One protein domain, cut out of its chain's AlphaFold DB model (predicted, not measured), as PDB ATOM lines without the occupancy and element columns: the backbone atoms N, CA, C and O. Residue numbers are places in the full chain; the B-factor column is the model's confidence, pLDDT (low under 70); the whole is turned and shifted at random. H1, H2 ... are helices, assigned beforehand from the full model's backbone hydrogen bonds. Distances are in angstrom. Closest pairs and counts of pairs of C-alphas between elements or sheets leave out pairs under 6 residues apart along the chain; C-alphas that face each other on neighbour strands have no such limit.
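AT A GLANCE: This is residues 6 to 80 of the 121 residues of an uncharacterized protein of Streptomyces sp. AmelKG-E11A (UniProt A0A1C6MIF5). An open U of five helices: the crossed pair H1 and H2 at one end, lone H3 as the base, short H4 and H5 at the other end. The 75 printed residues, class all helix, with no named strand, are extended, with a radius of gyration of the C-alphas of 21.5 A and spans of 60 by 32 by 21 A.

IN THESE COORDINATES: Find C-alpha 6 at (144.404, 138.717, 178.771); H1 runs from there to residue 18, 19.4 A. H2 is residues 24 to 34, 15.3 A; H3, residues 43 to 57, 20.9 A. H4 is residues 65 to 71; H5, residues 73 to 79, ends at (170.258, 171.321, 193.073).

HOW THE PARTS SIT: H1 and H2 touch, about perpendicular at 86 degrees; their closest C-alphas, Ala 11 and Ala 27, are 4.9 A apart. H3 touches no helix. H4 and H5 are close but not clearly touching; their closest C-alphas, Val 70 and Arg 76, are 6.3 A apart. Every O i to N i+4 pair is within hydrogen-bond range in H2, H3, H4 and H5, and 7 of 9 in H1.

THE WHOLE: The C-alphas farthest apart, Arg 20 and Pro 73, are 60.6 A apart. The printed part has no cut and no long link. Look for pLDDT under 70 at residues 36, 38 to 41, 60 and 62 to 67.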
ATOM      1  N   ASP A   6     145.693 139.379 179.001       83.06
ATOM      2  CA  ASP A   6     144.404 138.717 178.771       83.06
ATOM      3  C   ASP A   6     143.358 139.656 178.159       83.06
ATOM      4  O   ASP A   6     142.607 139.266 177.259       83.06
ATOM      5  N   ALA A   7     143.319 140.915 178.605       83.00
ATOM      6  CA  ALA A   7     142.405 141.911 178.055       83.00
ATOM      7  C   ALA A   7     142.759 142.247 176.599       83.00
ATOM      8  O   ALA A   7     141.862 142.398 175.767       83.00
ATOM      9  N   LEU A   8     144.049 142.284 176.259       86.25
ATOM     10  CA  LEU A   8     144.512 142.510 174.890       86.25
ATOM     11  C   LEU A   8     144.193 141.310 173.982       86.25
ATOM     12  O   LEU A   8     143.681 141.482 172.871       86.25
ATOM     13  N   ALA A   9     144.404 140.084 174.466       87.69
ATOM     14  CA  ALA A   9     144.032 138.866 173.746       87.69
ATOM     15  C   ALA A   9     142.516 138.784 173.497       87.69
ATOM     16  O   ALA A   9     142.082 138.365 172.418       87.69
ATOM     17  N   PHE A  10     141.702 139.213 174.467       86.06
ATOM     18  CA  PHE A  10     140.261 139.346 174.292       86.06
ATOM     19  C   PHE A  10     139.914 140.417 173.256       86.06
ATOM     20  O   PHE A  10     139.103 140.134 172.384       86.06
ATOM     21  N   ALA A  11     140.553 141.590 173.296       87.44
ATOM     22  CA  ALA A  11     140.298 142.714 172.392       87.44
ATOM     23  C   ALA A  11     140.662 142.434 170.921       87.44
ATOM     24  O   ALA A  11     139.986 142.911 170.006       87.44
ATOM     25  N   ARG A  12     141.686 141.612 170.659       90.75
ATOM     26  CA  ARG A  12     142.065 141.218 169.287       90.75
ATOM     27  C   ARG A  12     140.991 140.387 168.583       90.75
ATOM     28  O   ARG A  12     140.828 140.507 167.371       90.75
ATOM     29  N   LYS A  13     140.233 139.562 169.318       90.00
ATOM     30  CA  LYS A  13     139.168 138.705 168.756       90.00
ATOM     31  C   LYS A  13     138.048 139.501 168.059       90.00
ATOM     32  O   LYS A  13     137.778 139.211 166.894       90.00
ATOM     33  N   PRO A  14     137.398 140.496 168.699       85.56
ATOM     34  CA  PRO A  14     136.400 141.323 168.034       85.56
ATOM     35  C   PRO A  14     137.024 142.179 166.929       85.56
ATOM     36  O   PRO A  14     136.449 142.247 165.843       85.56
ATOM     37  N   ALA A  15     138.219 142.744 167.136       87.56
ATOM     38  CA  ALA A  15     138.896 143.542 166.113       87.56
ATOM     39  C   ALA A  15     139.157 142.750 164.819       87.56
ATOM     40  O   ALA A  15     138.910 143.260 163.730       87.56
ATOM     41  N   ALA A  16     139.571 141.483 164.926       89.00
ATOM     42  CA  ALA A  16     139.786 140.606 163.775       89.00
ATOM     43  C   ALA A  16     138.497 140.285 162.997       89.00
ATOM     44  O   ALA A  16     138.558 140.008 161.803       89.00
ATOM     45  N   SER A  17     137.332 140.328 163.654       88.88
ATOM     46  CA  SER A  17     136.035 140.155 162.984       88.88
ATOM     47  C   SER A  17     135.520 141.436 162.316       88.88
ATOM     48  O   SER A  17     134.805 141.357 161.320       88.88
ATOM     49  N   LYS A  18     135.884 142.611 162.850       88.69
ATOM     50  CA  LYS A  18     135.369 143.923 162.424       88.69
ATOM     51  C   LYS A  18     136.237 144.582 161.350       88.69
ATOM     52  O   LYS A  18     135.713 145.276 160.483       88.69
ATOM     53  N   TYR A  19     137.552 144.352 161.374       90.31
ATOM     54  CA  TYR A  19     138.508 145.041 160.507       90.31
ATOM     55  C   TYR A  19     139.263 144.068 159.600       90.31
ATOM     56  O   TYR A  19     139.738 143.021 160.033       90.31
ATOM     57  N   ARG A  20     139.441 144.454 158.328       90.50
ATOM     58  CA  ARG A  20     140.244 143.685 157.357       90.50
ATOM     59  C   ARG A  20     141.722 143.605 157.754       90.50
ATOM     60  O   ARG A  20     142.373 142.607 157.460       90.50
ATOM     61  N   TYR A  21     142.214 144.650 158.417       88.25
ATOM     62  CA  TYR A  21     143.559 144.757 158.972       88.25
ATOM     63  C   TYR A  21     143.438 145.144 160.453       88.25
ATOM     64  O   TYR A  21     143.320 146.330 160.759       88.25
ATOM     65  N   PRO A  22     143.363 144.166 161.371       85.31
ATOM     66  CA  PRO A  22     143.247 144.452 162.796       85.31
ATOM     67  C   PRO A  22     144.570 145.006 163.348       85.31
ATOM     68  O   PRO A  22     145.621 144.395 163.170       85.31
ATOM     69  N   ASP A  23     144.497 146.151 164.027       89.88
ATOM     70  CA  ASP A  23     145.596 146.777 164.776       89.88
ATOM     71  C   ASP A  23     145.279 146.714 166.281       89.88
ATOM     72  O   ASP A  23     144.118 146.833 166.684       89.88
ATOM     73  N   ASP A  24     146.303 146.563 167.119       87.81
ATOM     74  CA  ASP A  24     146.177 146.539 168.579       87.81
ATOM     75  C   ASP A  24     145.564 147.840 169.110       87.81
ATOM     76  O   ASP A  24     144.791 147.820 170.071       87.81
ATOM     77  N   ARG A  25     145.826 148.972 168.445       86.50
ATOM     78  CA  ARG A  25     145.192 150.259 168.776       86.50
ATOM     79  C   ARG A  25     143.682 150.235 168.560       86.50
ATOM     80  O   ARG A  25     142.941 150.704 169.419       86.50
ATOM     81  N   LEU A  26     143.230 149.668 167.440       87.88
ATOM     82  CA  LEU A  26     141.804 149.534 167.131       87.88
ATOM     83  C   LEU A  26     141.126 148.547 168.081       87.88
ATOM     84  O   LEU A  26     140.013 148.795 168.530       87.88
ATOM     85  N   ALA A  27     141.812 147.458 168.429       89.31
ATOM     86  CA  ALA A  27     141.325 146.484 169.398       89.31
ATOM     87  C   ALA A  27     141.097 147.107 170.782       89.31
ATOM     88  O   ALA A  27     140.040 146.915 171.381       89.31
ATOM     89  N   VAL A  28     142.068 147.877 171.280       87.00
ATOM     90  CA  VAL A  28     141.964 148.551 172.583       87.00
ATOM     91  C   VAL A  28     140.900 149.649 172.551       87.00
ATOM     92  O   VAL A  28     140.144 149.771 173.509       87.00
ATOM     93  N   ALA A  29     140.788 150.408 171.456       84.88
ATOM     94  CA  ALA A  29     139.746 151.423 171.307       84.88
ATOM     95  C   ALA A  29     138.335 150.811 171.374       84.88
ATOM     96  O   ALA A  29     137.528 151.243 172.193       84.88
ATOM     97  N   ASP A  30     138.076 149.749 170.601       84.44
ATOM     98  CA  ASP A  30     136.801 149.015 170.618       84.44
ATOM     99  C   ASP A  30     136.505 148.407 172.010       84.44
ATOM    100  O   ASP A  30     135.348 148.316 172.430       84.44
ATOM    101  N   LEU A  31     137.541 147.964 172.737       85.44
ATOM    102  CA  LEU A  31     137.400 147.448 174.104       85.44
ATOM    103  C   LEU A  31     136.974 148.553 175.082       85.44
ATOM    104  O   LEU A  31     136.050 148.346 175.866       85.44
ATOM    105  N   LEU A  32     137.637 149.711 175.033       84.31
ATOM    106  CA  LEU A  32     137.346 150.847 175.911       84.31
ATOM    107  C   LEU A  32     135.964 151.442 175.627       84.31
ATOM    108  O   LEU A  32     135.231 151.747 176.567       84.31
ATOM    109  N   GLU A  33     135.582 151.521 174.351       82.81
ATOM    110  CA  GLU A  33     134.243 151.935 173.923       82.81
ATOM    111  C   GLU A  33     133.168 151.016 174.519       82.81
ATOM    112  O   GLU A  33     132.216 151.484 175.137       82.81
ATOM    113  N   ARG A  34     133.357 149.693 174.442       80.88
ATOM    114  CA  ARG A  34     132.439 148.713 175.053       80.88
ATOM    115  C   ARG A  34     132.324 148.824 176.564       80.88
ATOM    116  O   ARG A  34     131.272 148.508 177.115       80.88
ATOM    117  N   TRP A  35     133.406 149.187 177.240       79.69
ATOM    118  CA  TRP A  35     133.404 149.375 178.689       79.69
ATOM    119  C   TRP A  35     132.840 150.735 179.106       79.69
ATOM    120  O   TRP A  35     132.795 151.014 180.302       79.69
ATOM    121  N   ASN A  36     132.401 151.569 178.154       67.50
ATOM    122  CA  ASN A  36     132.035 152.967 178.384       67.50
ATOM    123  C   ASN A  36     133.134 153.737 179.137       67.50
ATOM    124  O   ASN A  36     132.867 154.697 179.855       67.50
ATOM    125  N   LEU A  37     134.393 153.315 178.981       71.88
ATOM    126  CA  LEU A  37     135.551 154.014 179.524       71.88
ATOM    127  C   LEU A  37     135.984 155.066 178.505       71.88
ATOM    128  O   LEU A  37     137.011 154.941 177.839       71.88
ATOM    129  N   GLY A  38     135.151 156.094 178.360       64.31
ATOM    130  CA  GLY A  38     135.482 157.325 177.655       64.31
ATOM    131  C   GLY A  38     136.081 158.349 178.620       64.31
ATOM    132  O   GLY A  38     135.642 158.470 179.761       64.31
ATOM    133  N   LEU A  39     137.073 159.123 178.172       63.38
ATOM    134  CA  LEU A  39     137.601 160.277 178.918       63.38
ATOM    135  C   LEU A  39     136.620 161.466 178.842       63.38
ATOM    136  O   LEU A  39     136.955 162.518 178.302       63.38
ATOM    137  N   GLY A  40     135.390 161.294 179.330       59.78
ATOM    138  CA  GLY A  40     134.355 162.328 179.288       59.78
ATOM    139  C   GLY A  40     133.893 162.638 177.867       59.78
ATOM    140  O   GLY A  40     134.007 163.777 177.403       59.78
ATOM    141  N   THR A  41     133.404 161.616 177.164       66.50
ATOM    142  CA  THR A  41     132.905 161.751 175.785       66.50
ATOM    143  C   THR A  41     131.562 162.474 175.740       66.50
ATOM    144  O   THR A  41     131.212 163.043 174.707       66.50
ATOM    145  N   THR A  42     130.843 162.528 176.865       75.69
ATOM    146  CA  THR A  42     129.619 163.318 177.025       75.69
ATOM    147  C   THR A  42     129.830 164.526 177.945       75.69
ATOM    148  O   THR A  42     130.695 164.546 178.824       75.69
ATOM    149  N   LEU A  43     129.011 165.568 177.764       79.50
ATOM    150  CA  LEU A  43     129.076 166.793 178.573       79.50
ATOM    151  C   LEU A  43     128.768 166.512 180.057       79.50
ATOM    152  O   LEU A  43     129.388 167.101 180.945       79.50
ATOM    153  N   ALA A  44     127.867 165.563 180.327       81.06
ATOM    154  CA  ALA A  44     127.542 165.103 181.675       81.06
ATOM    155  C   ALA A  44     128.733 164.405 182.354       81.06
ATOM    156  O   ALA A  44     129.075 164.739 183.489       81.06
ATOM    157  N   GLU A  45     129.415 163.494 181.655       79.25
ATOM    158  CA  GLU A  45     130.628 162.844 182.167       79.25
ATOM    159  C   GLU A  45     131.758 163.843 182.394       79.25
ATOM    160  O   GLU A  45     132.435 163.774 183.416       79.25
ATOM    161  N   ARG A  46     131.932 164.818 181.492       82.50
ATOM    162  CA  ARG A  46     132.925 165.883 181.670       82.50
ATOM    163  C   ARG A  46     132.654 166.692 182.939       82.50
ATOM    164  O   ARG A  46     133.583 166.948 183.700       82.50
ATOM    165  N   ARG A  47     131.395 167.062 183.207       87.25
ATOM    166  CA  ARG A  47     131.009 167.748 184.454       87.25
ATOM    167  C   ARG A  47     131.293 166.885 185.684       87.25
ATOM    168  O   ARG A  47     131.845 167.389 186.658       87.25
ATOM    169  N   MET A  48     130.967 165.593 185.632       81.88
ATOM    170  CA  MET A  48     131.256 164.660 186.726       81.88
ATOM    171  C   MET A  48     132.761 164.493 186.971       81.88
ATOM    172  O   MET A  48     133.190 164.560 188.121       81.88
ATOM    173  N   ALA A  49     133.567 164.351 185.918       82.00
ATOM    174  CA  ALA A  49     135.023 164.252 186.014       82.00
ATOM    175  C   ALA A  49     135.650 165.532 186.590       82.00
ATOM    176  O   ALA A  49     136.518 165.454 187.456       82.00
ATOM    177  N   LEU A  50     135.178 166.712 186.167       83.56
ATOM    178  CA  LEU A  50     135.619 167.994 186.729       83.56
ATOM    179  C   LEU A  50     135.241 168.130 188.208       83.56
ATOM    180  O   LEU A  50     136.062 168.583 189.001       83.56
ATOM    181  N   ARG A  51     134.027 167.714 188.592       85.31
ATOM    182  CA  ARG A  51     133.591 167.700 189.996       85.31
ATOM    183  C   ARG A  51     134.493 166.800 190.841       85.31
ATOM    184  O   ARG A  51     135.009 167.262 191.849       85.31
ATOM    185  N   LEU A  52     134.758 165.577 190.379       82.12
ATOM    186  CA  LEU A  52     135.645 164.633 191.062       82.12
ATOM    187  C   LEU A  52     137.083 165.158 191.161       82.12
ATOM    188  O   LEU A  52     137.714 165.025 192.200       82.12
ATOM    189  N   SER A  53     137.606 165.789 190.106       78.62
ATOM    190  CA  SER A  53     138.941 166.396 190.132       78.62
ATOM    191  C   SER A  53     139.030 167.548 191.132       78.62
ATOM    192  O   SER A  53     140.069 167.710 191.763       78.62
ATOM    193  N   ARG A  54     137.968 168.352 191.270       82.75
ATOM    194  CA  ARG A  54     137.890 169.424 192.272       82.75
ATOM    195  C   ARG A  54     137.803 168.857 193.688       82.75
ATOM    196  O   ARG A  54     138.511 169.334 194.561       82.75
ATOM    197  N   GLU A  55     136.992 167.819 193.895       77.06
ATOM    198  CA  GLU A  55     136.910 167.094 195.172       77.06
ATOM    199  C   GLU A  55     138.267 166.478 195.546       77.06
ATOM    200  O   GLU A  55     138.706 166.611 196.681       77.06
ATOM    201  N   GLN A  56     138.975 165.880 194.584       72.62
ATOM    202  CA  GLN A  56     140.300 165.300 194.803       72.62
ATOM    203  C   GLN A  56     141.373 166.365 195.070       72.62
ATOM    204  O   GLN A  56     142.274 166.114 195.860       72.62
ATOM    205  N   ALA A  57     141.287 167.542 194.442       71.12
ATOM    206  CA  ALA A  57     142.188 168.663 194.715       71.12
ATOM    207  C   ALA A  57     141.956 169.285 196.102       71.12
ATOM    208  O   ALA A  57     142.877 169.856 196.676       71.12
ATOM    209  N   ALA A  58     140.740 169.166 196.644       70.56
ATOM    210  CA  ALA A  58     140.426 169.577 198.010       70.56
ATOM    211  C   ALA A  58     140.948 168.587 199.068       70.56
ATOM    212  O   ALA A  58     140.955 168.911 200.255       70.56
ATOM    213  N   ILE A  59     141.378 167.388 198.662       74.69
ATOM    214  CA  ILE A  59     142.085 166.462 199.542       74.69
ATOM    215  C   ILE A  59     143.546 166.899 199.565       74.69
ATOM    216  O   ILE A  59     144.267 166.729 198.584       74.69
ATOM    217  N   GLU A  60     143.983 167.445 200.696       69.38
ATOM    218  CA  GLU A  60     145.398 167.684 200.959       69.38
ATOM    219  C   GLU A  60     146.108 166.322 200.958       69.38
ATOM    220  O   GLU A  60     145.862 165.466 201.815       69.38
ATOM    221  N   LEU A  61     146.909 166.056 199.921       70.31
ATOM    222  CA  LEU A  61     147.715 164.842 199.893       70.31
ATOM    223  C   LEU A  61     148.803 164.967 200.968       70.31
ATOM    224  O   LEU A  61     149.367 166.049 201.130       70.31
ATOM    225  N   PRO A  62     149.130 163.878 201.689       69.88
ATOM    226  CA  PRO A  62     150.294 163.887 202.561       69.88
ATOM    227  C   PRO A  62     151.528 164.254 201.734       69.88
ATOM    228  O   PRO A  62     151.645 163.793 200.593       69.88
ATOM    229  N   GLU A  63     152.422 165.062 202.315       66.44
ATOM    230  CA  GLU A  63     153.673 165.471 201.670       66.44
ATOM    231  C   GLU A  63     154.324 164.260 201.010       66.44
ATOM    232  O   GLU A  63     154.573 163.224 201.642       66.44
ATOM    233  N   THR A  64     154.545 164.361 199.706       69.31
ATOM    234  CA  THR A  64     155.109 163.239 198.968       69.31
ATOM    235  C   THR A  64     156.560 163.032 199.401       69.31
ATOM    236  O   THR A  64     157.275 163.975 199.746       69.31
ATOM    237  N   GLU A  65     157.059 161.793 199.339       65.94
ATOM    238  CA  GLU A  65     158.483 161.524 199.600       65.94
ATOM    239  C   GLU A  65     159.397 162.397 198.711       65.94
ATOM    240  O   GLU A  65     160.490 162.776 199.115       65.94
ATOM    241  N   ALA A  66     158.927 162.798 197.526       66.56
ATOM    242  CA  ALA A  66     159.635 163.727 196.653       66.56
ATOM    243  C   ALA A  66     159.772 165.142 197.256       66.56
ATOM    244  O   ALA A  66     160.867 165.704 197.226       66.56
ATOM    245  N   GLU A  67     158.710 165.705 197.840       68.19
ATOM    246  CA  GLU A  67     158.751 167.017 198.513       68.19
ATOM    247  C   GLU A  67     159.626 166.983 199.769       68.19
ATOM    248  O   GLU A  67     160.442 167.884 199.992       68.19
ATOM    249  N   THR A  68     159.549 165.896 200.543       71.75
ATOM    250  CA  THR A  68     160.403 165.715 201.728       71.75
ATOM    251  C   THR A  68     161.879 165.532 201.358       71.75
ATOM    252  O   THR A  68     162.749 166.054 202.048       71.75
ATOM    253  N   VAL A  69     162.201 164.874 200.238       79.19
ATOM    254  CA  VAL A  69     163.586 164.726 199.758       79.19
ATOM    255  C   VAL A  69     164.149 166.053 199.240       79.19
ATOM    256  O   VAL A  69     165.307 166.365 199.519       79.19
ATOM    257  N   VAL A  70     163.351 166.868 198.542       81.00
ATOM    258  CA  VAL A  70     163.767 168.207 198.074       81.00
ATOM    259  C   VAL A  70     163.953 169.181 199.245       81.00
ATOM    260  O   VAL A  70     164.765 170.107 199.165       81.00
ATOM    261  N   SER A  71     163.273 168.961 200.373       76.81
ATOM    262  CA  SER A  71     163.465 169.776 201.573       76.81
ATOM    263  C   SER A  71     164.781 169.478 202.315       76.81
ATOM    264  O   SER A  71     165.250 170.332 203.074       76.81
ATOM    265  N   LEU A  72     165.434 168.336 202.048       87.50
ATOM    266  CA  LEU A  72     166.688 167.958 202.703       87.50
ATOM    267  C   LEU A  72     167.841 168.918 202.339       87.50
ATOM    268  O   LEU A  72     168.086 169.189 201.157       87.50
ATOM    269  N   PRO A  73     168.647 169.368 203.322       80.94
ATOM    270  CA  PRO A  73     169.728 170.332 203.090       80.94
ATOM    271  C   PRO A  73     170.777 169.879 202.064       80.94
ATOM    272  O   PRO A  73     171.327 170.691 201.320       80.94
ATOM    273  N   SER A  74     171.067 168.577 202.013       81.56
ATOM    274  CA  SER A  74     172.026 167.992 201.070       81.56
ATOM    275  C   SER A  74     171.525 168.033 199.625       81.56
ATOM    276  O   SER A  74     172.312 168.295 198.715       81.56
ATOM    277  N   VAL A  75     170.224 167.820 199.417       83.81
ATOM    278  CA  VAL A  75     169.581 167.807 198.099       83.81
ATOM    279  C   VAL A  75     169.438 169.229 197.557       83.81
ATOM    280  O   VAL A  75     169.820 169.473 196.414       83.81
ATOM    281  N   ARG A  76     169.033 170.202 198.388       83.06
ATOM    282  CA  ARG A  76     169.015 171.629 197.996       83.06
ATOM    283  C   ARG A  76     170.387 172.134 197.566       83.06
ATOM    284  O   ARG A  76     170.510 172.819 196.555       83.06
ATOM    285  N   LYS A  77     171.434 171.731 198.294       80.06
ATOM    286  CA  LYS A  77     172.821 172.066 197.950       80.06
ATOM    287  C   LYS A  77     173.244 171.473 196.603       80.06
ATOM    288  O   LYS A  77     173.962 172.134 195.862       80.06
ATOM    289  N   ALA A  78     172.815 170.250 196.287       84.56
ATOM    290  CA  ALA A  78     173.121 169.597 195.013       84.56
ATOM    291  C   ALA A  78     172.342 170.199 193.831       84.56
ATOM    292  O   ALA A  78     172.883 170.290 192.732       84.56
ATOM    293  N   LEU A  79     171.103 170.645 194.065       83.31
ATOM    294  CA  LEU A  79     170.258 171.321 193.073       83.31
ATOM    295  C   LEU A  79     170.634 172.794 192.848       83.31
ATOM    296  O   LEU A  79     170.123 173.418 191.925       83.31
ATOM    297  N   GLY A  80     171.527 173.357 193.668       77.75
ATOM    298  CA  GLY A  80     171.945 174.755 193.545       77.75
ATOM    299  C   GLY A  80     170.884 175.763 193.999       77.75
ATOM    300  O   GLY A  80     171.034 176.952 193.730       77.75
TER     301      GLY A  80